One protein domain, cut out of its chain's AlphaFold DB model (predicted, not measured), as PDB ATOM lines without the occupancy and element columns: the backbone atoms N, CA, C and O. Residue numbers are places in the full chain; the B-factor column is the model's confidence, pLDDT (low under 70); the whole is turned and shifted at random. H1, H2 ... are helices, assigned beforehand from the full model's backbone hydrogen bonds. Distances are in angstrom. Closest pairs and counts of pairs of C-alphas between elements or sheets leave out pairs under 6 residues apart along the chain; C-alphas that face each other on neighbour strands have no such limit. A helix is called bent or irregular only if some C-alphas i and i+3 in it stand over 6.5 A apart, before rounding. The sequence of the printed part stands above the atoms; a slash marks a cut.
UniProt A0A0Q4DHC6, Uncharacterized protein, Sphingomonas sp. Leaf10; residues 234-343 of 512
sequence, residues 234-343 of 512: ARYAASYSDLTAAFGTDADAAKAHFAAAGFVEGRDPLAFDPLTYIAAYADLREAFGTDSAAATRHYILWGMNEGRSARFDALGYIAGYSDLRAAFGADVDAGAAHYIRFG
ATOM      1  N   ALA A 234     218.382 166.915 278.772       98.19
ATOM      2  CA  ALA A 234     217.125 167.655 278.802       98.19
ATOM      3  C   ALA A 234     216.408 167.449 280.144       98.19
ATOM      4  O   ALA A 234     215.892 168.413 280.705       98.19
ATOM      5  N   ARG A 235     216.417 166.228 280.698       97.81
ATOM      6  CA  ARG A 235     215.882 165.958 282.048       97.81
ATOM      7  C   ARG A 235     216.634 166.758 283.111       97.81
ATOM      8  O   ARG A 235     216.010 167.395 283.962       97.81
ATOM      9  N   TYR A 236     217.960 166.821 283.006       98.38
ATOM     10  CA  TYR A 236     218.767 167.664 283.884       98.38
ATOM     11  C   TYR A 236     218.393 169.151 283.769       98.38
ATOM     12  O   TYR A 236     218.160 169.807 284.785       98.38
ATOM     13  N   ALA A 237     218.251 169.684 282.550       98.38
ATOM     14  CA  ALA A 237     217.816 171.068 282.351       98.38
ATOM     15  C   ALA A 237     216.415 171.329 282.935       98.38
ATOM     16  O   ALA A 237     216.195 172.366 283.557       98.38
ATOM     17  N   ALA A 238     215.486 170.380 282.783       98.12
ATOM     18  CA  ALA A 238     214.132 170.449 283.333       98.12
ATOM     19  C   ALA A 238     214.096 170.432 284.871       98.12
ATOM     20  O   ALA A 238     213.185 171.004 285.469       98.12
ATOM     21  N   SER A 239     215.092 169.818 285.513       97.44
ATOM     22  CA  SER A 239     215.192 169.721 286.977       97.44
ATOM     23  C   SER A 239     215.430 171.074 287.652       97.44
ATOM     24  O   SER A 239     215.144 171.238 288.835       97.44
ATOM     25  N   TYR A 240     215.902 172.073 286.899       96.81
ATOM     26  CA  TYR A 240     216.329 173.354 287.447       96.81
ATOM     27  C   TYR A 240     215.873 174.537 286.596       96.81
ATOM     28  O   TYR A 240     216.164 174.628 285.406       96.81
ATOM     29  N   SER A 241     215.190 175.498 287.222       96.00
ATOM     30  CA  SER A 241     214.643 176.663 286.509       96.00
ATOM     31  C   SER A 241     215.701 177.553 285.848       96.00
ATOM     32  O   SER A 241     215.468 178.071 284.757       96.00
ATOM     33  N   ASP A 242     216.877 177.699 286.459       97.56
ATOM     34  CA  ASP A 242     217.999 178.445 285.890       97.56
ATOM     35  C   ASP A 242     218.595 177.729 284.671       97.56
ATOM     36  O   ASP A 242     218.892 178.383 283.673       97.56
ATOM     37  N   LEU A 243     218.688 176.396 284.699       97.81
ATOM     38  CA  LEU A 243     219.169 175.611 283.557       97.81
ATOM     39  C   LEU A 243     218.145 175.578 282.421       97.81
ATOM     40  O   LEU A 243     218.516 175.733 281.260       97.81
ATOM     41  N   THR A 244     216.855 175.463 282.743       97.50
ATOM     42  CA  THR A 244     215.766 175.625 281.769       97.50
ATOM     43  C   THR A 244     215.844 176.999 281.095       97.50
ATOM     44  O   THR A 244     215.734 177.089 279.874       97.50
ATOM     45  N   ALA A 245     216.089 178.071 281.855       97.06
ATOM     46  CA  ALA A 245     216.232 179.416 281.300       97.06
ATOM     47  C   ALA A 245     217.514 179.598 280.465       97.06
ATOM     48  O   ALA A 245     217.493 180.323 279.469       97.06
ATOM     49  N   ALA A 246     218.620 178.962 280.862       97.88
ATOM     50  CA  ALA A 246     219.914 179.089 280.193       97.88
ATOM     51  C   ALA A 246     220.016 178.247 278.912       97.88
ATOM     52  O   ALA A 246     220.537 178.724 277.904       97.88
ATOM     53  N   PHE A 247     219.529 177.006 278.950       97.81
ATOM     54  CA  PHE A 247     219.746 176.009 277.898       97.81
ATOM     55  C   PHE A 247     218.461 175.625 277.162       97.81
ATOM     56  O   PHE A 247     218.514 175.183 276.014       97.81
ATOM     57  N   GLY A 248     217.290 175.806 277.775       96.38
ATOM     58  CA  GLY A 248     216.032 175.334 277.208       96.38
ATOM     59  C   GLY A 248     216.114 173.844 276.876       96.38
ATOM     60  O   GLY A 248     216.425 173.024 277.731       96.38
ATOM     61  N   THR A 249     215.837 173.488 275.620       95.62
ATOM     62  CA  THR A 249     215.908 172.100 275.133       95.62
ATOM     63  C   THR A 249     217.296 171.688 274.622       95.62
ATOM     64  O   THR A 249     217.413 170.621 274.019       95.62
ATOM     65  N   ASP A 250     218.330 172.517 274.790       98.06
ATOM     66  CA  ASP A 250     219.709 172.185 274.413       98.06
ATOM     67  C   ASP A 250     220.322 171.197 275.421       98.06
ATOM     68  O   ASP A 250     220.938 171.566 276.423       98.06
ATOM     69  N   ALA A 251     220.105 169.907 275.159       97.50
ATOM     70  CA  ALA A 251     220.567 168.825 276.022       97.50
ATOM     71  C   ALA A 251     222.099 168.719 276.080       97.50
ATOM     72  O   ALA A 251     222.636 168.282 277.098       97.50
ATOM     73  N   ASP A 252     222.810 169.107 275.020       98.00
ATOM     74  CA  ASP A 252     224.269 169.006 274.977       98.00
ATOM     75  C   ASP A 252     224.918 170.125 275.800       98.00
ATOM     76  O   ASP A 252     225.858 169.863 276.554       98.00
ATOM     77  N   ALA A 253     224.365 171.343 275.761       98.31
ATOM     78  CA  ALA A 253     224.780 172.421 276.660       98.31
ATOM     79  C   ALA A 253     224.538 172.059 278.137       98.31
ATOM     80  O   ALA A 253     225.405 172.287 278.985       98.31
ATOM     81  N   ALA A 254     223.399 171.431 278.441       98.44
ATOM     82  CA  ALA A 254     223.089 170.967 279.788       98.44
ATOM     83  C   ALA A 254     224.045 169.852 280.262       98.44
ATOM     84  O   ALA A 254     224.525 169.905 281.392       98.44
ATOM     85  N   LYS A 255     224.396 168.886 279.401       98.31
ATOM     86  CA  LYS A 255     225.429 167.870 279.695       98.31
ATOM     87  C   LYS A 255     226.786 168.501 279.994       98.31
ATOM     88  O   LYS A 255     227.417 168.154 280.990       98.31
ATOM     89  N   ALA A 256     227.218 169.445 279.157       98.00
ATOM     90  CA  ALA A 256     228.479 170.153 279.353       98.00
ATOM     91  C   ALA A 256     228.495 170.909 280.691       98.00
ATOM     92  O   ALA A 256     229.492 170.872 281.411       98.00
ATOM     93  N   HIS A 257     227.376 171.538 281.062       98.25
ATOM     94  CA  HIS A 257     227.223 172.167 282.370       98.25
ATOM     95  C   HIS A 257     227.300 171.157 283.520       98.25
ATOM     96  O   HIS A 257     227.978 171.429 284.509       98.25
ATOM     97  N   PHE A 258     226.638 169.997 283.410       98.31
ATOM     98  CA  PHE A 258     226.681 168.972 284.456       98.31
ATOM     99  C   PHE A 258     228.119 168.530 284.750       98.31
ATOM    100  O   PHE A 258     228.545 168.576 285.903       98.31
ATOM    101  N   ALA A 259     228.882 168.200 283.706       97.38
ATOM    102  CA  ALA A 259     230.274 167.780 283.843       97.38
ATOM    103  C   ALA A 259     231.186 168.893 284.394       97.38
ATOM    104  O   ALA A 259     232.063 168.629 285.216       97.38
ATOM    105  N   ALA A 260     230.983 170.142 283.962       96.44
ATOM    106  CA  ALA A 260     231.843 171.263 284.345       96.44
ATOM    107  C   ALA A 260     231.543 171.839 285.739       96.44
ATOM    108  O   ALA A 260     232.454 172.339 286.399       96.44
ATOM    109  N   ALA A 261     230.279 171.816 286.170       96.19
ATOM    110  CA  ALA A 261     229.830 172.485 287.391       96.19
ATOM    111  C   ALA A 261     228.728 171.717 288.127       96.19
ATOM    112  O   ALA A 261     228.815 171.558 289.341       96.19
ATOM    113  N   GLY A 262     227.722 171.204 287.414       97.00
ATOM    114  CA  GLY A 262     226.525 170.619 288.025       97.00
ATOM    115  C   GLY A 262     226.800 169.482 289.009       97.00
ATOM    116  O   GLY A 262     226.159 169.431 290.055       97.00
ATOM    117  N   PHE A 263     227.777 168.625 288.710       96.19
ATOM    118  CA  PHE A 263     228.209 167.565 289.618       96.19
ATOM    119  C   PHE A 263     228.780 168.129 290.931       96.19
ATOM    120  O   PHE A 263     228.358 167.738 292.012       96.19
ATOM    121  N   VAL A 264     229.707 169.092 290.842       91.62
ATOM    122  CA  VAL A 264     230.363 169.717 292.010       91.62
ATOM    123  C   VAL A 264     229.386 170.575 292.817       91.62
ATOM    124  O   VAL A 264     229.503 170.674 294.034       91.62
ATOM    125  N   GLU A 265     228.398 171.170 292.154       93.94
ATOM    126  CA  GLU A 265     227.286 171.876 292.797       93.94
ATOM    127  C   GLU A 265     226.338 170.932 293.561       93.94
ATOM    128  O   GLU A 265     225.446 171.413 294.258       93.94
ATOM    129  N   GLY A 266     226.501 169.608 293.431       93.00
ATOM    130  CA  GLY A 266     225.622 168.613 294.044       93.00
ATOM    131  C   GLY A 266     224.231 168.578 293.409       93.00
ATOM    132  O   GLY A 266     223.260 168.214 294.071       93.00
ATOM    133  N   ARG A 267     224.102 168.997 292.141       95.44
ATOM    134  CA  ARG A 267     222.810 168.981 291.454       95.44
ATOM    135  C   ARG A 267     222.387 167.553 291.134       95.44
ATOM    136  O   ARG A 267     223.146 166.778 290.561       95.44
ATOM    137  N   ASP A 268     221.133 167.260 291.434       95.56
ATOM    138  CA  ASP A 268     220.437 166.046 291.065       95.56
ATOM    139  C   ASP A 268     219.853 166.147 289.642       95.56
ATOM    140  O   ASP A 268     218.891 166.885 289.414       95.56
ATOM    141  N   PRO A 269     220.398 165.420 288.655       96.50
ATOM    142  CA  PRO A 269     219.865 165.413 287.299       96.50
ATOM    143  C   PRO A 269     218.557 164.625 287.150       96.50
ATOM    144  O   PRO A 269     217.934 164.709 286.089       96.50
ATOM    145  N   LEU A 270     218.132 163.894 288.186       94.69
ATOM    146  CA  LEU A 270     216.902 163.105 288.189       94.69
ATOM    147  C   LEU A 270     215.726 163.817 288.879       94.69
ATOM    148  O   LEU A 270     214.610 163.298 288.816       94.69
ATOM    149  N   ALA A 271     215.940 165.017 289.442       94.88
ATOM    150  CA  ALA A 271     214.957 165.743 290.257       94.88
ATOM    151  C   ALA A 271     213.630 166.035 289.531       94.88
ATOM    152  O   ALA A 271     212.570 166.096 290.153       94.88
ATOM    153  N   PHE A 272     213.667 166.230 288.210       96.75
ATOM    154  CA  PHE A 272     212.467 166.203 287.381       96.75
ATOM    155  C   PHE A 272     212.192 164.780 286.898       96.75
ATOM    156  O   PHE A 272     212.970 164.226 286.122       96.75
ATOM    157  N   ASP A 273     211.049 164.225 287.294       95.94
ATOM    158  CA  ASP A 273     210.545 162.942 286.808       95.94
ATOM    159  C   ASP A 273     209.484 163.166 285.702       95.94
ATOM    160  O   ASP A 273     208.396 163.705 285.961       95.94
ATOM    161  N   PRO A 274     209.767 162.760 284.448       97.44
ATOM    162  CA  PRO A 274     208.847 162.967 283.335       97.44
ATOM    163  C   PRO A 274     207.573 162.115 283.409       97.44
ATOM    164  O   PRO A 274     206.519 162.560 282.946       97.44
ATOM    165  N   LEU A 275     207.636 160.901 283.965       97.81
ATOM    166  CA  LEU A 275     206.480 160.009 284.034       97.81
ATOM    167  C   LEU A 275     205.505 160.471 285.111       97.81
ATOM    168  O   LEU A 275     204.304 160.535 284.852       97.81
ATOM    169  N   THR A 276     205.981 160.892 286.279       97.56
ATOM    170  CA  THR A 276     205.110 161.484 287.306       97.56
ATOM    171  C   THR A 276     204.539 162.830 286.851       97.56
ATOM    172  O   THR A 276     203.395 163.163 287.184       97.56
ATOM    173  N   TYR A 277     205.277 163.589 286.030       98.31
ATOM    174  CA  TYR A 277     204.750 164.770 285.351       98.31
ATOM    175  C   TYR A 277     203.589 164.416 284.425       98.31
ATOM    176  O   TYR A 277     202.522 165.013 284.552       98.31
ATOM    177  N   ILE A 278     203.735 163.421 283.547       98.62
ATOM    178  CA  ILE A 278     202.629 162.981 282.687       98.62
ATOM    179  C   ILE A 278     201.460 162.462 283.529       98.62
ATOM    180  O   ILE A 278     200.317 162.876 283.333       98.62
ATOM    181  N   ALA A 279     201.733 161.597 284.506       98.19
ATOM    182  CA  ALA A 279     200.727 160.994 285.369       98.19
ATOM    183  C   ALA A 279     199.873 162.044 286.097       98.19
ATOM    184  O   ALA A 279     198.672 161.835 286.267       98.19
ATOM    185  N   ALA A 280     200.436 163.203 286.444       97.50
ATOM    186  CA  ALA A 280     199.724 164.268 287.142       97.50
ATOM    187  C   ALA A 280     198.652 164.996 286.300       97.50
ATOM    188  O   ALA A 280     197.735 165.578 286.887       97.50
ATOM    189  N   TYR A 281     198.701 164.963 284.959       97.50
ATOM    190  CA  TYR A 281     197.795 165.759 284.111       97.50
ATOM    191  C   TYR A 281     197.129 164.943 283.000       97.50
ATOM    192  O   TYR A 281     197.779 164.260 282.217       97.50
ATOM    193  N   ALA A 282     195.799 165.043 282.910       97.25
ATOM    194  CA  ALA A 282     195.004 164.249 281.971       97.25
ATOM    195  C   ALA A 282     195.334 164.518 280.500       97.25
ATOM    196  O   ALA A 282     195.434 163.573 279.723       97.25
ATOM    197  N   ASP A 283     195.547 165.784 280.145       98.12
ATOM    198  CA  ASP A 283     195.935 166.206 278.799       98.12
ATOM    199  C   ASP A 283     197.295 165.628 278.393       98.12
ATOM    200  O   ASP A 283     197.460 165.192 277.257       98.12
ATOM    201  N   LEU A 284     198.252 165.554 279.322       98.25
ATOM    202  CA  LEU A 284     199.568 164.978 279.043       98.25
ATOM    203  C   LEU A 284     199.511 163.458 278.901       98.25
ATOM    204  O   LEU A 284     200.167 162.913 278.016       98.25
ATOM    205  N   ARG A 285     198.698 162.768 279.718       98.12
ATOM    206  CA  ARG A 285     198.476 161.319 279.560       98.12
ATOM    207  C   ARG A 285     197.898 160.997 278.184       98.12
ATOM    208  O   ARG A 285     198.353 160.055 277.545       98.12
ATOM    209  N   GLU A 286     196.932 161.793 277.729       97.75
ATOM    210  CA  GLU A 286     196.318 161.643 276.407       97.75
ATOM    211  C   GLU A 286     197.299 161.970 275.271       97.75
ATOM    212  O   GLU A 286     197.352 161.246 274.277       97.75
ATOM    213  N   ALA A 287     198.095 163.032 275.417       98.25
ATOM    214  CA  ALA A 287     198.992 163.498 274.365       98.25
ATOM    215  C   ALA A 287     200.269 162.656 274.222       98.25
ATOM    216  O   ALA A 287     200.727 162.434 273.101       98.25
ATOM    217  N   PHE A 288     200.868 162.227 275.335       98.31
ATOM    218  CA  PHE A 288     202.222 161.660 275.352       98.31
ATOM    219  C   PHE A 288     202.275 160.190 275.771       98.31
ATOM    220  O   PHE A 288     203.265 159.518 275.485       98.31
ATOM    221  N   GLY A 289     201.245 159.655 276.434       97.88
ATOM    222  CA  GLY A 289     201.335 158.321 277.027       97.88
ATOM    223  C   GLY A 289     202.546 158.238 277.961       97.88
ATOM    224  O   GLY A 289     202.672 159.050 278.863       97.88
ATOM    225  N   THR A 290     203.456 157.286 277.747       97.44
ATOM    226  CA  THR A 290     204.696 157.155 278.540       97.44
ATOM    227  C   THR A 290     205.933 157.719 277.827       97.44
ATOM    228  O   THR A 290     207.039 157.244 278.064       97.44
ATOM    229  N   ASP A 291     205.774 158.666 276.895       98.00
ATOM    230  CA  ASP A 291     206.901 159.321 276.213       98.00
ATOM    231  C   ASP A 291     207.543 160.392 277.113       98.00
ATOM    232  O   ASP A 291     207.180 161.574 277.091       98.00
ATOM    233  N   SER A 292     208.532 159.963 277.901       96.19
ATOM    234  CA  SER A 292     209.300 160.827 278.801       96.19
ATOM    235  C   SER A 292     210.011 161.965 278.066       96.19
ATOM    236  O   SER A 292     210.057 163.088 278.563       96.19
ATOM    237  N   ALA A 293     210.508 161.735 276.848       96.81
ATOM    238  CA  ALA A 293     211.222 162.764 276.095       96.81
ATOM    239  C   ALA A 293     210.276 163.882 275.621       96.81
ATOM    240  O   ALA A 293     210.643 165.062 275.623       96.81
ATOM    241  N   ALA A 294     209.051 163.535 275.209       98.06
ATOM    242  CA  ALA A 294     208.018 164.516 274.882       98.06
ATOM    243  C   ALA A 294     207.593 165.321 276.115       98.06
ATOM    244  O   ALA A 294     207.496 166.549 276.037       98.06
ATOM    245  N   ALA A 295     207.419 164.652 277.254       98.12
ATOM    246  CA  ALA A 295     207.065 165.277 278.520       98.12
ATOM    247  C   ALA A 295     208.126 166.269 279.016       98.12
ATOM    248  O   ALA A 295     207.788 167.408 279.340       98.12
ATOM    249  N   THR A 296     209.404 165.886 278.988       98.25
ATOM    250  CA  THR A 296     210.530 166.763 279.343       98.25
ATOM    251  C   THR A 296     210.578 168.002 278.451       98.25
ATOM    252  O   THR A 296     210.642 169.126 278.950       98.25
ATOM    253  N   ARG A 297     210.460 167.837 277.123       98.06
ATOM    254  CA  ARG A 297     210.402 168.979 276.192       98.06
ATOM    255  C   ARG A 297     209.209 169.888 276.474       98.06
ATOM    256  O   ARG A 297     209.362 171.108 276.463       98.06
ATOM    257  N   HIS A 298     208.034 169.314 276.727       98.44
ATOM    258  CA  HIS A 298     206.843 170.089 277.060       98.44
ATOM    259  C   HIS A 298     207.036 170.893 278.350       98.44
ATOM    260  O   HIS A 298     206.672 172.069 278.410       98.44
ATOM    261  N   TYR A 299     207.622 170.278 279.376       98.38
ATOM    262  CA  TYR A 299     207.855 170.933 280.655       98.38
ATOM    263  C   TYR A 299     208.775 172.151 280.525       98.38
ATOM    264  O   TYR A 299     208.417 173.235 280.989       98.38
ATOM    265  N   ILE A 300     209.896 171.988 279.818       98.06
ATOM    266  CA  ILE A 300     210.864 173.055 279.525       98.06
ATOM    267  C   ILE A 300     210.215 174.212 278.757       98.06
ATOM    268  O   ILE A 300     210.426 175.377 279.087       98.06
ATOM    269  N   LEU A 301     209.436 173.908 277.714       97.56
ATOM    270  CA  LEU A 301     208.888 174.929 276.817       97.56
ATOM    271  C   LEU A 301     207.674 175.661 277.407       97.56
ATOM    272  O   LEU A 301     207.504 176.859 277.164       97.56
ATOM    273  N   TRP A 302     206.833 174.958 278.168       97.06
ATOM    274  CA  TRP A 302     205.553 175.486 278.652       97.06
ATOM    275  C   TRP A 302     205.262 175.129 280.104       97.06
ATOM    276  O   TRP A 302     204.889 176.013 280.872       97.06
ATOM    277  N   GLY A 303     205.449 173.867 280.498       96.94
ATOM    278  CA  GLY A 303     205.002 173.360 281.798       96.94
ATOM    279  C   GLY A 303     205.489 174.175 282.998       96.94
ATOM    280  O   GLY A 303     204.690 174.452 283.892       96.94
ATOM    281  N   MET A 304     206.747 174.620 282.987       93.62
ATOM    282  CA  MET A 304     207.303 175.455 284.057       93.62
ATOM    283  C   MET A 304     206.636 176.843 284.120       93.62
ATOM    284  O   MET A 304     206.264 177.301 285.199       93.62
ATOM    285  N   ASN A 305     206.397 177.487 282.972       94.19
ATOM    286  CA  ASN A 305     205.705 178.784 282.894       94.19
ATOM    287  C   ASN A 305     204.208 178.685 283.222       94.19
ATOM    288  O   ASN A 305     203.604 179.650 283.685       94.19
ATOM    289  N   GLU A 306     203.608 177.517 282.999       96.00
ATOM    290  CA  GLU A 306     202.236 177.206 283.404       96.00
ATOM    291  C   GLU A 306     202.109 176.912 284.909       96.00
ATOM    292  O   GLU A 306     200.995 176.749 285.410       96.00
ATOM    293  N   GLY A 307     203.226 176.828 285.643       94.75
ATOM    294  CA  GLY A 307     203.240 176.445 287.055       94.75
ATOM    295  C   GLY A 307     202.874 174.977 287.285       94.75
ATOM    296  O   GLY A 307     202.429 174.609 288.375       94.75
ATOM    297  N   ARG A 308     203.018 174.125 286.261       96.38
ATOM    298  CA  ARG A 308     202.854 172.681 286.428       96.38
ATOM    299  C   ARG A 308     204.057 172.109 287.184       96.38
ATOM    300  O   ARG A 308     205.152 172.649 287.135       96.38
ATOM    301  N   SER A 309     203.843 170.989 287.860       92.50
ATOM    302  CA  SER A 309     204.859 170.221 288.584       92.50
ATOM    303  C   SER A 309     204.677 168.712 288.405       92.50
ATOM    304  O   SER A 309     203.550 168.248 288.185       92.50
ATOM    305  N   ALA A 310     205.779 167.969 288.515       92.88
ATOM    306  CA  ALA A 310     205.831 166.512 288.605       92.88
ATOM    307  C   ALA A 310     205.500 166.088 290.047       92.88
ATOM    308  O   ALA A 310     206.335 166.199 290.935       92.88
ATOM    309  N   ARG A 311     204.232 165.750 290.324       89.88
ATOM    310  CA  ARG A 311     203.726 165.563 291.705       89.88
ATOM    311  C   ARG A 311     202.856 164.325 291.902       89.88
ATOM    312  O   ARG A 311     202.089 164.259 292.860       89.88
ATOM    313  N   PHE A 312     202.870 163.410 290.941       96.62
ATOM    314  CA  PHE A 312     202.132 162.167 291.089       96.62
ATOM    315  C   PHE A 312     202.905 161.237 292.028       96.62
ATOM    316  O   PHE A 312     204.035 160.871 291.728       96.62
ATOM    317  N   ASP A 313     202.292 160.876 293.155       96.56
ATOM    318  CA  ASP A 313     202.875 159.964 294.139       96.56
ATOM    319  C   ASP A 313     202.733 158.508 293.664       96.56
ATOM    320  O   ASP A 313     201.752 157.816 293.953       96.56
ATOM    321  N   ALA A 314     203.698 158.072 292.851       97.50
ATOM    322  CA  ALA A 314     203.715 156.738 292.261       97.50
ATOM    323  C   ALA A 314     203.961 155.635 293.302       97.50
ATOM    324  O   ALA A 314     203.351 154.569 293.204       97.50
ATOM    325  N   LEU A 315     204.782 155.896 294.324       97.12
ATOM    326  CA  LEU A 315     205.011 154.940 295.407       97.12
ATOM    327  C   LEU A 315     203.759 154.782 296.263       97.12
ATOM    328  O   LEU A 315     203.332 153.658 296.498       97.12
ATOM    329  N   GLY A 316     203.095 155.871 296.657       97.81
ATOM    330  CA  GLY A 316     201.821 155.800 297.373       97.81
ATOM    331  C   GLY A 316     200.721 155.139 296.537       97.81
ATOM    332  O   GLY A 316     199.872 154.413 297.067       97.81
ATOM    333  N   TYR A 317     200.746 155.339 295.213       98.31
ATOM    334  CA  TYR A 317     199.899 154.596 294.282       98.31
ATOM    335  C   TYR A 317     200.183 153.094 294.361       98.31
ATOM    336  O   TYR A 317     199.247 152.339 294.598       98.31
ATOM    337  N   ILE A 318     201.435 152.649 294.237       98.44
ATOM    338  CA  ILE A 318     201.791 151.226 294.344       98.44
ATOM    339  C   ILE A 318     201.436 150.668 295.727       98.44
ATOM    340  O   ILE A 318     200.755 149.647 295.833       98.44
ATOM    341  N   ALA A 319     201.824 151.367 296.792       98.12
ATOM    342  CA  ALA A 319     201.570 150.993 298.177       98.12
ATOM    343  C   ALA A 319     200.080 150.780 298.462       98.12
ATOM    344  O   ALA A 319     199.730 149.900 299.246       98.12
ATOM    345  N   GLY A 320     199.191 151.508 297.779       97.06
ATOM    346  CA  GLY A 320     197.745 151.373 297.920       97.06
ATOM    347  C   GLY A 320     197.166 150.033 297.450       97.06
ATOM    348  O   GLY A 320     196.072 149.672 297.885       97.06
ATOM    349  N   TYR A 321     197.869 149.261 296.609       97.31
ATOM    350  CA  TYR A 321     197.290 148.061 295.999       97.31
ATOM    351  C   TYR A 321     198.235 146.860 295.936       97.31
ATOM    352  O   TYR A 321     199.359 146.934 295.449       97.31
ATOM    353  N   SER A 322     197.746 145.708 296.400       96.25
ATOM    354  CA  SER A 322     198.565 144.500 296.554       96.25
ATOM    355  C   SER A 322     199.061 143.908 295.237       96.25
ATOM    356  O   SER A 322     200.138 143.326 295.215       96.25
ATOM    357  N   ASP A 323     198.291 144.043 294.157       97.44
ATOM    358  CA  ASP A 323     198.694 143.627 292.810       97.44
ATOM    359  C   ASP A 323     199.904 144.425 292.314       97.44
ATOM    360  O   ASP A 323     200.839 143.835 291.779       97.44
ATOM    361  N   LEU A 324     199.919 145.741 292.541       97.81
ATOM    362  CA  LEU A 324     201.020 146.604 292.111       97.81
ATOM    363  C   LEU A 324     202.272 146.372 292.948       97.81
ATOM    364  O   LEU A 324     203.348 146.243 292.378       97.81
ATOM    365  N   ARG A 325     202.131 146.238 294.276       97.50
ATOM    366  CA  ARG A 325     203.266 145.897 295.152       97.50
ATOM    367  C   ARG A 325     203.939 144.600 294.710       97.50
ATOM    368  O   ARG A 325     205.156 144.547 294.610       97.50
ATOM    369  N   ALA A 326     203.142 143.576 294.404       96.06
ATOM    370  CA  ALA A 326     203.656 142.286 293.954       96.06
ATOM    371  C   ALA A 326     204.285 142.336 292.549       96.06
ATOM    372  O   ALA A 326     205.181 141.547 292.266       96.06
ATOM    373  N   ALA A 327     203.796 143.211 291.666       97.19
ATOM    374  CA  ALA A 327     204.270 143.302 290.288       97.19
ATOM    375  C   ALA A 327     205.509 144.191 290.124       97.19
ATOM    376  O   ALA A 327     206.349 143.887 289.283       97.19
ATOM    377  N   PHE A 328     205.591 145.288 290.880       96.12
ATOM    378  CA  PHE A 328     206.558 146.360 290.634       96.12
ATOM    379  C   PHE A 328     207.498 146.633 291.806       96.12
ATOM    380  O   PHE A 328     208.512 147.286 291.609       96.12
ATOM    381  N   GLY A 329     207.191 146.168 293.021       95.62
ATOM    382  CA  GLY A 329     207.944 146.610 294.194       95.62
ATOM    383  C   GLY A 329     207.913 148.138 294.325       95.62
ATOM    384  O   GLY A 329     206.915 148.770 293.984       95.62
ATOM    385  N   ALA A 330     208.984 148.734 294.846       94.00
ATOM    386  CA  ALA A 330     209.097 150.180 295.042       94.00
ATOM    387  C   ALA A 330     209.640 150.908 293.794       94.00
ATOM    388  O   ALA A 330     210.569 151.698 293.885       94.00
ATOM    389  N   ASP A 331     209.061 150.644 292.622       93.50
ATOM    390  CA  ASP A 331     209.490 151.238 291.348       93.50
ATOM    391  C   ASP A 331     208.579 152.415 290.945       93.50
ATOM    392  O   ASP A 331     207.428 152.239 290.523       93.50
ATOM    393  N   VAL A 332     209.103 153.638 291.078       93.81
ATOM    394  CA  VAL A 332     208.409 154.895 290.744       93.81
ATOM    395  C   VAL A 332     207.970 154.923 289.277       93.81
ATOM    396  O   VAL A 332     206.810 155.244 288.982       93.81
ATOM    397  N   ASP A 333     208.869 154.560 288.361       93.81
ATOM    398  CA  ASP A 333     208.651 154.641 286.918       93.81
ATOM    399  C   ASP A 333     207.603 153.615 286.472       93.81
ATOM    400  O   ASP A 333     206.677 153.952 285.721       93.81
ATOM    401  N   ALA A 334     207.668 152.383 286.983       96.25
ATOM    402  CA  ALA A 334     206.669 151.352 286.718       96.25
ATOM    403  C   ALA A 334     205.288 151.741 287.265       96.25
ATOM    404  O   ALA A 334     204.279 151.594 286.563       96.25
ATOM    405  N   GLY A 335     205.226 152.297 288.480       97.62
ATOM    406  CA  GLY A 335     203.988 152.788 289.087       97.62
ATOM    407  C   GLY A 335     203.342 153.912 288.278       97.62
ATOM    408  O   GLY A 335     202.148 153.851 287.957       97.62
ATOM    409  N   ALA A 336     204.130 154.916 287.890       98.06
ATOM    410  CA  ALA A 336     203.670 156.023 287.059       98.06
ATOM    411  C   ALA A 336     203.236 155.536 285.666       98.06
ATOM    412  O   ALA A 336     202.138 155.869 285.208       98.06
ATOM    413  N   ALA A 337     204.031 154.686 285.012       98.19
ATOM    414  CA  ALA A 337     203.698 154.108 283.711       98.19
ATOM    415  C   ALA A 337     202.405 153.279 283.756       98.19
ATOM    416  O   ALA A 337     201.569 153.391 282.851       98.19
ATOM    417  N   HIS A 338     202.200 152.485 284.811       98.44
ATOM    418  CA  HIS A 338     200.960 151.740 285.016       98.44
ATOM    419  C   HIS A 338     199.764 152.682 285.187       98.44
ATOM    420  O   HIS A 338     198.726 152.491 284.546       98.44
ATOM    421  N   TYR A 339     199.899 153.728 286.008       98.50
ATOM    422  CA  TYR A 339     198.831 154.705 286.204       98.50
ATOM    423  C   TYR A 339     198.430 155.402 284.899       98.50
ATOM    424  O   TYR A 339     197.239 155.526 284.603       98.50
ATOM    425  N   ILE A 340     199.420 155.809 284.098       98.44
ATOM    426  CA  ILE A 340     199.216 156.452 282.796       98.44
ATOM    427  C   ILE A 340     198.458 155.529 281.836       98.44
ATOM    428  O   ILE A 340     197.519 155.975 281.176       98.44
ATOM    429  N   ARG A 341     198.865 154.258 281.743       97.88
ATOM    430  CA  ARG A 341     198.314 153.300 280.769       97.88
ATOM    431  C   ARG A 341     196.958 152.734 281.181       97.88
ATOM    432  O   ARG A 341     196.121 152.497 280.312       97.88
ATOM    433  N   PHE A 342     196.750 152.505 282.478       97.81
ATOM    434  CA  PHE A 342     195.604 151.752 282.992       97.81
ATOM    435  C   PHE A 342     194.955 152.429 284.198       97.81
ATOM    436  O   PHE A 342     193.761 152.727 284.160       97.81
ATOM    437  N   GLY A 343     195.734 152.732 285.242       97.75
ATOM    438  CA  GLY A 343     195.200 153.124 286.551       97.75
ATOM    439  C   GLY A 343     194.229 154.309 286.514       97.75
ATOM    440  O   GLY A 343     193.184 154.263 287.162       97.75
TER     441      GLY A 343
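This is residues 234 to 343 of the 512 residues of an uncharacterized protein of Sphingomonas sp. Leaf10 (UniProt A0A0Q4DHC6). Three three-helix groups make a bent row: H1 to H3 at one end, H4 to H6 in the middle, H7 to H9 at the other end. Each group has two short helices and then a longer one, with H6 packing on H1 and H9 on H4 to join the groups. The printed part has 110 residues with nine named helices, H1 to H9 in chain order, and no named strand; the class is all helix, the packing mostly crossed. It is compact, with a radius of gyration of the C-alphas of 14.8 A, and only just elongated, spanning 44 by 29 by 20 A.

The longest helices are H3, residues 251 to 262, 13.5 A; H6, 292 to 303, 13.6 A; and H9, 332 to 343, 14.0 A. The others are H1, 234 to 239; H2, 241 to 247; H4, 274 to 280; H5, 282 to 288; H7, 314 to 319; and H8, 322 to 328. C-alpha 234 is at (217.125, 167.655, 278.802), C-alpha 343 at (195.200, 153.124, 286.551).

H6 touches H1 with residues 296 to 300 alone, closest at the C-alphas of Ala 238 and Ile 300, 5.7 A, at a steep tilt of 54 degrees. H9 touches H4, closest at the C-alphas of Ala 279 and Ile 340, 5.4 A. H4 and H5 touch only at the corner, as do H1 and H2, and H7 and H8. H3 and H9 are apart. In each helix every O i to N i+4 pair is within hydrogen-bond range.

The C-alphas of Ala 260 and Ser 322 are the two farthest apart, 44.4 A. The link H3 to H4 is long, with 11 residues. The printed part has no cut, and no printed residue is under 70 in pLDDT.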